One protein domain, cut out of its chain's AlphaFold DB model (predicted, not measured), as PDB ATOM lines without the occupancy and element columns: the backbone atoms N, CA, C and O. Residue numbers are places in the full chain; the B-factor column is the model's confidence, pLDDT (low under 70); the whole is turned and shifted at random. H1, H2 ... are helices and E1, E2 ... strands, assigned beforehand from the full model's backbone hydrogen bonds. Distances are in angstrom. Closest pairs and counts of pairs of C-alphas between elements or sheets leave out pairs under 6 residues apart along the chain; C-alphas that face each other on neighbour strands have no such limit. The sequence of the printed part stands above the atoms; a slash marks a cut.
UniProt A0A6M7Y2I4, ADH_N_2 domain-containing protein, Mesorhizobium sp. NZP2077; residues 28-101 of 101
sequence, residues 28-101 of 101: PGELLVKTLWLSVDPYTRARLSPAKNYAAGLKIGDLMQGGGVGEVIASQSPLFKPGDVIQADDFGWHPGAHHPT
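Overview. This is residues 28 to 101 of the 101 residues of the protein "ADH_N_2 domain-containing protein" of Mesorhizobium sp. NZP2077 (UniProt A0A6M7Y2I4). The body is a strongly twisted, curled sheet of antiparallel strands in the order E3 E2 E1 E4; at one end an arm of short helix H1 and residues 49 to 64 makes the length. The printed part has 74 residues, with one named helix and four named strands in the order E1 H1 E2 E3 E4; the class is mostly strand, with strands holding 33 of the 39 residues in named elements. The whole is only just loose, close to compact, with a radius of gyration of the C-alphas of 13.6 A, spanning 41 by 23 by 20 A.

Along the chain. Find E2, residues 65 to 75, 21.1 A long. E1, residues 30 to 38, 19.9 A, begins at C-alpha 30 (27.999, 42.894, -21.524). E3 is residues 85 to 92, 16.1 A; H1 is residues 43 to 48, 9.1 A. E4, residues 96 to 100, 13.3 A, ends at C-alpha 100 (23.456, 42.602, -23.311).

Arrangement. E2 bends by 86 degrees at residue 68. Within hydrogen-bond range, find N 34 and O 71 between E1 and E2, 2.8 A; N 66 and O 91 in the hairpin E2 and E3, 2.8 A; N 97 and O 33 between E4 and E1, 2.7 A. In H1 every O i to N i+4 pair is within range. H1 is only just not on the sheet, with 4 pairs of C-alphas within 10 A.

Size, cuts and confidence. The printed part has no cut. The H1 to E2 link is long. Residues 50 to 56 and 97 to 101 have pLDDT under 70.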
ATOM      1  N   PRO A  28      29.120  44.262 -16.210       93.69
ATOM      2  CA  PRO A  28      28.983  42.821 -15.995       93.69
ATOM      3  C   PRO A  28      27.904  42.191 -16.887       93.69
ATOM      4  O   PRO A  28      26.768  42.656 -16.883       93.69
ATOM      5  N   GLY A  29      28.263  41.139 -17.630       92.88
ATOM      6  CA  GLY A  29      27.366  40.481 -18.588       92.88
ATOM      7  C   GLY A  29      27.243  41.179 -19.949       92.88
ATOM      8  O   GLY A  29      26.400  40.804 -20.750       92.88
ATOM      9  N   GLU A  30      28.057  42.187 -20.243       92.44
ATOM     10  CA  GLU A  30      27.999  42.894 -21.524       92.44
ATOM     11  C   GLU A  30      29.262  42.654 -22.358       92.44
ATOM     12  O   GLU A  30      30.360  42.390 -21.843       92.44
ATOM     13  N   LEU A  31      29.096  42.775 -23.674       93.00
ATOM     14  CA  LEU A  31      30.181  42.768 -24.646       93.00
ATOM     15  C   LEU A  31      30.302  44.144 -25.293       93.00
ATOM     16  O   LEU A  31      29.302  44.792 -25.602       93.00
ATOM     17  N   LEU A  32      31.542  44.545 -25.560       93.19
ATOM     18  CA  LEU A  32      31.838  45.599 -26.515       93.19
ATOM     19  C   LEU A  32      32.376  44.951 -27.783       93.19
ATOM     20  O   LEU A  32      33.415  44.284 -27.766       93.19
ATOM     21  N   VAL A  33      31.664  45.167 -28.877       93.81
ATOM     22  CA  VAL A  33      31.916  44.515 -30.158       93.81
ATOM     23  C   VAL A  33      32.259  45.583 -31.185       93.81
ATOM     24  O   VAL A  33      31.616  46.624 -31.233       93.81
ATOM     25  N   LYS A  34      33.280  45.349 -32.002       92.38
ATOM     26  CA  LYS A  34      33.567  46.158 -33.181       92.38
ATOM     27  C   LYS A  34      32.794  45.590 -34.363       92.38
ATOM     28  O   LYS A  34      33.000  44.441 -34.748       92.38
ATOM     29  N   THR A  35      31.937  46.407 -34.954       92.25
ATOM     30  CA  THR A  35      31.149  46.027 -36.125       92.25
ATOM     31  C   THR A  35      32.069  45.835 -37.332       92.25
ATOM     32  O   THR A  35      32.847  46.726 -37.677       92.25
ATOM     33  N   LEU A  36      31.987  44.667 -37.973       93.06
ATOM     34  CA  LEU A  36      32.708  44.353 -39.211       93.06
ATOM     35  C   LEU A  36      31.775  44.435 -40.420       93.06
ATOM     36  O   LEU A  36      32.156  44.972 -41.457       93.06
ATOM     37  N   TRP A  37      30.550  43.929 -40.263       93.12
ATOM     38  CA  TRP A  37      29.532  43.893 -41.309       93.12
ATOM     39  C   TRP A  37      28.161  44.222 -40.729       93.12
ATOM     40  O   TRP A  37      27.824  43.776 -39.633       93.12
ATOM     41  N   LEU A  38      27.365  44.966 -41.495       91.44
ATOM     42  CA  LEU A  38      25.972  45.272 -41.186       91.44
ATOM     43  C   LEU A  38      25.076  44.751 -42.303       91.44
ATOM     44  O   LEU A  38      25.372  44.928 -43.486       91.44
ATOM     45  N   SER A  39      23.969  44.137 -41.909       89.44
ATOM     46  CA  SER A  39      22.892  43.742 -42.800       89.44
ATOM     47  C   SER A  39      21.964  44.927 -43.048       89.44
ATOM     48  O   SER A  39      21.534  45.612 -42.115       89.44
ATOM     49  N   VAL A  40      21.646  45.164 -44.318       87.19
ATOM     50  CA  VAL A  40      20.706  46.201 -44.753       87.19
ATOM     51  C   VAL A  40      19.528  45.510 -45.422       87.19
ATOM     52  O   VAL A  40      19.530  45.245 -46.622       87.19
ATOM     53  N   ASP A  41      18.520  45.199 -44.613       84.81
ATOM     54  CA  ASP A  41      17.395  44.365 -45.027       84.81
ATOM     55  C   ASP A  41      16.128  45.181 -45.311       84.81
ATOM     56  O   ASP A  41      15.895  46.203 -44.657       84.81
ATOM     57  N   PRO A  42      15.218  44.712 -46.189       81.12
ATOM     58  CA  PRO A  42      13.964  45.411 -46.489       81.12
ATOM     59  C   PRO A  42      13.086  45.705 -45.262       81.12
ATOM     60  O   PRO A  42      12.318  46.670 -45.275       81.12
ATOM     61  N   TYR A  43      13.201  44.912 -44.186       77.88
ATOM     62  CA  TYR A  43      12.436  45.141 -42.957       77.88
ATOM     63  C   TYR A  43      12.809  46.463 -42.268       77.88
ATOM     64  O   TYR A  43      11.976  47.041 -41.569       77.88
ATOM     65  N   THR A  44      14.027  46.974 -42.474       80.69
ATOM     66  CA  THR A  44      14.480  48.245 -41.884       80.69
ATOM     67  C   THR A  44      13.606  49.413 -42.344       80.69
ATOM     68  O   THR A  44      13.234  50.262 -41.537       80.69
ATOM     69  N   ARG A  45      13.131  49.388 -43.600       81.94
ATOM     70  CA  ARG A  45      12.163  50.364 -44.127       81.94
ATOM     71  C   ARG A  45      10.858  50.369 -43.335       81.94
ATOM     72  O   ARG A  45      10.295  51.431 -43.085       81.94
ATOM     73  N   ALA A  46      10.356  49.196 -42.952       77.50
ATOM     74  CA  ALA A  46       9.133  49.108 -42.162       77.50
ATOM     75  C   ALA A  46       9.324  49.719 -40.764       77.50
ATOM     76  O   ALA A  46       8.396  50.335 -40.245       77.50
ATOM     77  N   ARG A  47      10.530  49.624 -40.189       77.31
ATOM     78  CA  ARG A  47      10.853  50.234 -38.889       77.31
ATOM     79  C   ARG A  47      10.968  51.761 -38.935       77.31
ATOM     80  O   ARG A  47      10.720  52.391 -37.916       77.31
ATOM     81  N   LEU A  48      11.294  52.346 -40.088       79.25
ATOM     82  CA  LEU A  48      11.316  53.805 -40.293       79.25
ATOM     83  C   LEU A  48       9.915  54.410 -40.475       79.25
ATOM     84  O   LEU A  48       9.730  55.616 -40.336       79.25
ATOM     85  N   SER A  49       8.923  53.587 -40.821       74.31
ATOM     86  CA  SER A  49       7.564  54.062 -41.059       74.31
ATOM     87  C   SER A  49       6.805  54.258 -39.740       74.31
ATOM     88  O   SER A  49       6.749  53.325 -38.938       74.31
ATOM     89  N   PRO A  50       6.124  55.403 -39.537       65.19
ATOM     90  CA  PRO A  50       5.235  55.605 -38.392       65.19
ATOM     91  C   PRO A  50       3.909  54.827 -38.520       65.19
ATOM     92  O   PRO A  50       3.076  54.867 -37.612       65.19
ATOM     93  N   ALA A  51       3.669  54.148 -39.649       66.75
ATOM     94  CA  ALA A  51       2.477  53.334 -39.856       66.75
ATOM     95  C   ALA A  51       2.461  52.108 -38.926       66.75
ATOM     96  O   ALA A  51       3.505  51.567 -38.565       66.75
ATOM     97  N   LYS A  52       1.260  51.627 -38.570       60.22
ATOM     98  CA  LYS A  52       1.109  50.384 -37.797       60.22
ATOM     99  C   LYS A  52       1.793  49.229 -38.533       60.22
ATOM    100  O   LYS A  52       1.333  48.828 -39.597       60.22
ATOM    101  N   ASN A  53       2.840  48.681 -37.925       61.78
ATOM    102  CA  ASN A  53       3.577  47.521 -38.409       61.78
ATOM    103  C   ASN A  53       3.618  46.422 -37.341       61.78
ATOM    104  O   ASN A  53       3.397  46.674 -36.158       61.78
ATOM    105  N   TYR A  54       3.883  45.188 -37.778       66.38
ATOM    106  CA  TYR A  54       4.013  44.025 -36.890       66.38
ATOM    107  C   TYR A  54       5.260  44.106 -35.993       66.38
ATOM    108  O   TYR A  54       5.290  43.506 -34.924       66.38
ATOM    109  N   ALA A  55       6.278  44.854 -36.425       61.34
ATOM    110  CA  ALA A  55       7.433  45.227 -35.626       61.34
ATOM    111  C   ALA A  55       7.257  46.665 -35.129       61.34
ATOM    112  O   ALA A  55       6.799  47.527 -35.885       61.34
ATOM    113  N   ALA A  56       7.633  46.925 -33.874       67.12
ATOM    114  CA  ALA A  56       7.661  48.281 -33.340       67.12
ATOM    115  C   ALA A  56       8.578  49.160 -34.207       67.12
ATOM    116  O   ALA A  56       9.712  48.780 -34.506       67.12
ATOM    117  N   GLY A  57       8.060  50.310 -34.639       71.56
ATOM    118  CA  GLY A  57       8.844  51.302 -35.369       71.56
ATOM    119  C   GLY A  57       9.874  51.974 -34.464       71.56
ATOM    120  O   GLY A  57       9.677  52.066 -33.249       71.56
ATOM    121  N   LEU A  58      10.960  52.449 -35.069       79.62
ATOM    122  CA  LEU A  58      11.936  53.309 -34.409       79.62
ATOM    123  C   LEU A  58      11.318  54.691 -34.185       79.62
ATOM    124  O   LEU A  58      10.554  55.191 -35.015       79.62
ATOM    125  N   LYS A  59      11.639  55.319 -33.055       84.00
ATOM    126  CA  LYS A  59      11.300  56.720 -32.809       84.00
ATOM    127  C   LYS A  59      12.372  57.613 -33.420       84.00
ATOM    128  O   LYS A  59      13.519  57.215 -33.601       84.00
ATOM    129  N   ILE A  60      12.000  58.857 -33.710       85.44
ATOM    130  CA  ILE A  60      12.975  59.872 -34.116       85.44
ATOM    131  C   ILE A  60      14.022  60.032 -33.008       85.44
ATOM    132  O   ILE A  60      13.664  60.254 -31.850       85.44
ATOM    133  N   GLY A  61      15.296  59.925 -33.387       87.38
ATOM    134  CA  GLY A  61      16.440  59.970 -32.474       87.38
ATOM    135  C   GLY A  61      16.895  58.606 -31.944       87.38
ATOM    136  O   GLY A  61      17.931  58.541 -31.283       87.38
ATOM    137  N   ASP A  62      16.172  57.521 -32.237       88.12
ATOM    138  CA  ASP A  62      16.630  56.174 -31.895       88.12
ATOM    139  C   ASP A  62      17.803  55.748 -32.792       88.12
ATOM    140  O   ASP A  62      17.896  56.113 -33.966       88.12
ATOM    141  N   LEU A  63      18.691  54.923 -32.234       88.81
ATOM    142  CA  LEU A  63      19.764  54.291 -32.993       88.81
ATOM    143  C   LEU A  63      19.171  53.285 -33.986       88.81
ATOM    144  O   LEU A  63      18.401  52.404 -33.605       88.81
ATOM    145  N   MET A  64      19.582  53.384 -35.250       89.56
ATOM    146  CA  MET A  64      19.240  52.392 -36.268       89.56
ATOM    147  C   MET A  64      19.777  51.012 -35.885       89.56
ATOM    148  O   MET A  64      20.910  50.887 -35.423       89.56
ATOM    149  N   GLN A  65      18.965  49.979 -36.105       86.88
ATOM    150  CA  GLN A  65      19.295  48.588 -35.795       86.88
ATOM    151  C   GLN A  65      19.192  47.710 -37.042       86.88
ATOM    152  O   GLN A  65      18.340  47.945 -37.906       86.88
ATOM    153  N   GLY A  66      20.021  46.676 -37.098       86.50
ATOM    154  CA  GLY A  66      20.051  45.669 -38.149       86.50
ATOM    155  C   GLY A  66      20.770  44.402 -37.690       86.50
ATOM    156  O   GLY A  66      21.378  44.386 -36.628       86.50
ATOM    157  N   GLY A  67      20.759  43.354 -38.512       90.12
ATOM    158  CA  GLY A  67      21.658  42.223 -38.280       90.12
ATOM    159  C   GLY A  67      23.113  42.630 -38.511       90.12
ATOM    160  O   GLY A  67      23.387  43.557 -39.275       90.12
ATOM    161  N   GLY A  68      24.061  41.945 -37.886       93.06
ATOM    162  CA  GLY A  68      25.473  42.253 -38.065       93.06
ATOM    163  C   GLY A  68      26.416  41.152 -37.606       93.06
ATOM    164  O   GLY A  68      26.034  40.211 -36.909       93.06
ATOM    165  N   VAL A  69      27.669  41.295 -38.031       94.56
ATOM    166  CA  VAL A  69      28.801  40.472 -37.601       94.56
ATOM    167  C   VAL A  69      29.869  41.396 -37.044       94.56
ATOM    168  O   VAL A  69      30.201  42.421 -37.651       94.56
ATOM    169  N   GLY A  70      30.436  41.023 -35.902       94.81
ATOM    170  CA  GLY A  70      31.441  41.829 -35.231       94.81
ATOM    171  C   GLY A  70      32.453  41.010 -34.444       94.81
ATOM    172  O   GLY A  70      32.237  39.842 -34.137       94.81
ATOM    173  N   GLU A  71      33.571  41.653 -34.130       95.44
ATOM    174  CA  GLU A  71      34.644  41.102 -33.306       95.44
ATOM    175  C   GLU A  71      34.531  41.651 -31.883       95.44
ATOM    176  O   GLU A  71      34.438  42.863 -31.681       95.44
ATOM    177  N   VAL A  72      34.551  40.782 -30.876       96.00
ATOM    178  CA  VAL A  72      34.561  41.201 -29.471       96.00
ATOM    179  C   VAL A  72      35.884  41.914 -29.179       96.00
ATOM    180  O   VAL A  72      36.950  41.321 -29.299       96.00
ATOM    181  N   ILE A  73      35.831  43.175 -28.747       95.44
ATOM    182  CA  ILE A  73      37.021  43.955 -28.361       95.44
ATOM    183  C   ILE A  73      37.167  44.097 -26.841       95.44
ATOM    184  O   ILE A  73      38.275  44.289 -26.344       95.44
ATOM    185  N   ALA A  74      36.073  43.951 -26.086       95.00
ATOM    186  CA  ALA A  74      36.095  43.785 -24.634       95.00
ATOM    187  C   ALA A  74      34.899  42.939 -24.172       95.00
ATOM    188  O   ALA A  74      33.817  43.025 -24.746       95.00
ATOM    189  N   SER A  75      35.086  42.141 -23.120       95.75
ATOM    190  CA  SER A  75      34.045  41.269 -22.567       95.75
ATOM    191  C   SER A  75      34.039  41.325 -21.045       95.75
ATOM    192  O   SER A  75      35.095  41.313 -20.410       95.75
ATOM    193  N   GLN A  76      32.840  41.368 -20.472       95.50
ATOM    194  CA  GLN A  76      32.560  41.119 -19.058       95.50
ATOM    195  C   GLN A  76      31.611  39.915 -18.893       95.50
ATOM    196  O   GLN A  76      30.921  39.783 -17.880       95.50
ATOM    197  N   SER A  77      31.549  39.050 -19.909       93.81
ATOM    198  CA  SER A  77      30.768  37.815 -19.926       93.81
ATOM    199  C   SER A  77      31.703  36.602 -19.839       93.81
ATOM    200  O   SER A  77      32.767  36.614 -20.459       93.81
ATOM    201  N   PRO A  78      31.326  35.525 -19.127       94.44
ATOM    202  CA  PRO A  78      32.114  34.292 -19.102       94.44
ATOM    203  C   PRO A  78      32.034  33.490 -20.414       94.44
ATOM    204  O   PRO A  78      32.780  32.530 -20.577       94.44
ATOM    205  N   LEU A  79      31.119  33.845 -21.324       94.94
ATOM    206  CA  LEU A  79      30.835  33.079 -22.543       94.94
ATOM    207  C   LEU A  79      31.706  33.483 -23.737       94.94
ATOM    208  O   LEU A  79      31.917  32.675 -24.639       94.94
ATOM    209  N   PHE A  80      32.211  34.717 -23.740       95.88
ATOM    210  CA  PHE A  80      32.931  35.304 -24.868       95.88
ATOM    211  C   PHE A  80      34.186  36.023 -24.392       95.88
ATOM    212  O   PHE A  80      34.212  36.610 -23.308       95.88
ATOM    213  N   LYS A  81      35.221  36.029 -25.226       96.38
ATOM    214  CA  LYS A  81      36.496  36.708 -24.974       96.38
ATOM    215  C   LYS A  81      36.847  37.653 -26.130       96.38
ATOM    216  O   LYS A  81      36.356  37.464 -27.242       96.38
ATOM    217  N   PRO A  82      37.710  38.657 -25.893       97.12
ATOM    218  CA  PRO A  82      38.234  39.483 -26.972       97.12
ATOM    219  C   PRO A  82      38.839  38.643 -28.109       97.12
ATOM    220  O   PRO A  82      39.545  37.668 -27.846       97.12
ATOM    221  N   GLY A  83      38.550  39.027 -29.353       97.25
ATOM    222  CA  GLY A  83      38.928  38.329 -30.584       97.25
ATOM    223  C   GLY A  83      37.901  37.313 -31.095       97.25
ATOM    224  O   GLY A  83      38.024  36.859 -32.232       97.25
ATOM    225  N   ASP A  84      36.880  36.951 -30.308       97.44
ATOM    226  CA  ASP A  84      35.788  36.113 -30.809       97.44
ATOM    227  C   ASP A  84      34.961  36.880 -31.857       97.44
ATOM    228  O   ASP A  84      34.663  38.064 -31.686       97.44
ATOM    229  N   VAL A  85      34.558  36.195 -32.930       96.56
ATOM    230  CA  VAL A  85      33.654  36.744 -33.952       96.56
ATOM    231  C   VAL A  85      32.241  36.243 -33.681       96.56
ATOM    232  O   VAL A  85      32.020  35.036 -33.587       96.56
ATOM    233  N   ILE A  86      31.292  37.169 -33.569       94.88
ATOM    234  CA  ILE A  86      29.893  36.877 -33.253       94.88
ATOM    235  C   ILE A  86      28.948  37.467 -34.302       94.88
ATOM    236  O   ILE A  86      29.276  38.445 -34.975       94.88
ATOM    237  N   GLN A  87      27.758  36.879 -34.399       93.25
ATOM    238  CA  GLN A  87      26.633  37.389 -35.178       93.25
ATOM    239  C   GLN A  87      25.463  37.674 -34.231       93.25
ATOM    240  O   GLN A  87      25.200  36.877 -33.332       93.25
ATOM    241  N   ALA A  88      24.754  38.777 -34.463       87.00
ATOM    242  CA  ALA A  88      23.496  39.094 -33.790       87.00
ATOM    243  C   ALA A  88      22.537  39.800 -34.757       87.00
ATOM    244  O   ALA A  88      22.965  40.405 -35.743       87.00
ATOM    245  N   ASP A  89      21.241  39.716 -34.474       84.25
ATOM    246  CA  ASP A  89      20.187  40.280 -35.327       84.25
ATOM    247  C   ASP A  89      19.869  41.754 -35.001       84.25
ATOM    248  O   ASP A  89      19.098  42.400 -35.715       84.25
ATOM    249  N   ASP A  90      20.453  42.292 -33.930       80.69
ATOM    250  CA  ASP A  90      20.158  43.600 -33.337       80.69
ATOM    251  C   ASP A  90      21.399  44.500 -33.176       80.69
ATOM    252  O   ASP A  90      21.460  45.366 -32.300       80.69
ATOM    253  N   PHE A  91      22.376  44.367 -34.075       86.62
ATOM    254  CA  PHE A  91      23.483  45.314 -34.191       86.62
ATOM    255  C   PHE A  91      22.984  46.741 -34.437       86.62
ATOM    256  O   PHE A  91      22.228  47.027 -35.368       86.62
ATOM    257  N   GLY A  92      23.481  47.677 -33.632       86.00
ATOM    258  CA  GLY A  92      23.337  49.095 -33.918       86.00
ATOM    259  C   GLY A  92      24.175  49.495 -35.132       86.00
ATOM    260  O   GLY A  92      25.284  48.997 -35.324       86.00
ATOM    261  N   TRP A  93      23.684  50.436 -35.936       86.69
ATOM    262  CA  TRP A  93      24.463  51.048 -37.014       86.69
ATOM    263  C   TRP A  93      25.490  52.028 -36.445       86.69
ATOM    264  O   TRP A  93      25.371  53.244 -36.571       86.69
ATOM    265  N   HIS A  94      26.505  51.486 -35.785       85.19
ATOM    266  CA  HIS A  94      27.690  52.217 -35.382       85.19
ATOM    267  C   HIS A  94      28.920  51.292 -35.401       85.19
ATOM    268  O   HIS A  94      28.784  50.070 -35.506       85.19
ATOM    269  N   PRO A  95      30.145  51.846 -35.348       78.38
ATOM    270  CA  PRO A  95      31.369  51.042 -35.389       78.38
ATOM    271  C   PRO A  95      31.601  50.185 -34.137       78.38
ATOM    272  O   PRO A  95      32.364  49.221 -34.186       78.38
ATOM    273  N   GLY A  96      30.977  50.551 -33.016       74.62
ATOM    274  CA  GLY A  96      30.856  49.688 -31.844       74.62
ATOM    275  C   GLY A  96      29.501  48.987 -31.862       74.62
ATOM    276  O   GLY A  96      28.638  49.353 -32.640       74.62
ATOM    277  N   ALA A  97      29.280  48.018 -30.998       64.50
ATOM    278  CA  ALA A  97      27.958  47.539 -30.639       64.50
ATOM    279  C   ALA A  97      28.018  47.088 -29.186       64.50
ATOM    280  O   ALA A  97      29.021  46.526 -28.731       64.50
ATOM    281  N   HIS A  98      26.952  47.388 -28.458       64.56
ATOM    282  CA  HIS A  98      26.788  46.996 -27.075       64.56
ATOM    283  C   HIS A  98      25.684  45.944 -27.004       64.56
ATOM    284  O   HIS A  98      24.521  46.275 -27.229       64.56
ATOM    285  N   HIS A  99      26.055  44.697 -26.717       54.38
ATOM    286  CA  HIS A  99      25.105  43.589 -26.651       54.38
ATOM    287  C   HIS A  99      24.950  43.122 -25.194       54.38
ATOM    288  O   HIS A  99      25.931  42.641 -24.612       54.38
ATOM    289  N   PRO A 100      23.755  43.247 -24.587       50.16
ATOM    290  CA  PRO A 100      23.456  42.602 -23.311       50.16
ATOM    291  C   PRO A 100      23.330  41.083 -23.525       50.16
ATOM    292  O   PRO A 100      22.546  40.662 -24.371       50.16
ATOM    293  N   THR A 101      24.130  40.258 -22.832       48.72
ATOM    294  CA  THR A 101      24.005  38.782 -22.913       48.72
ATOM    295  C   THR A 101      22.888  38.244 -22.039       48.72
ATOM    296  O   THR A 101      22.758  38.755 -20.903       48.72
TER     297      THR A 101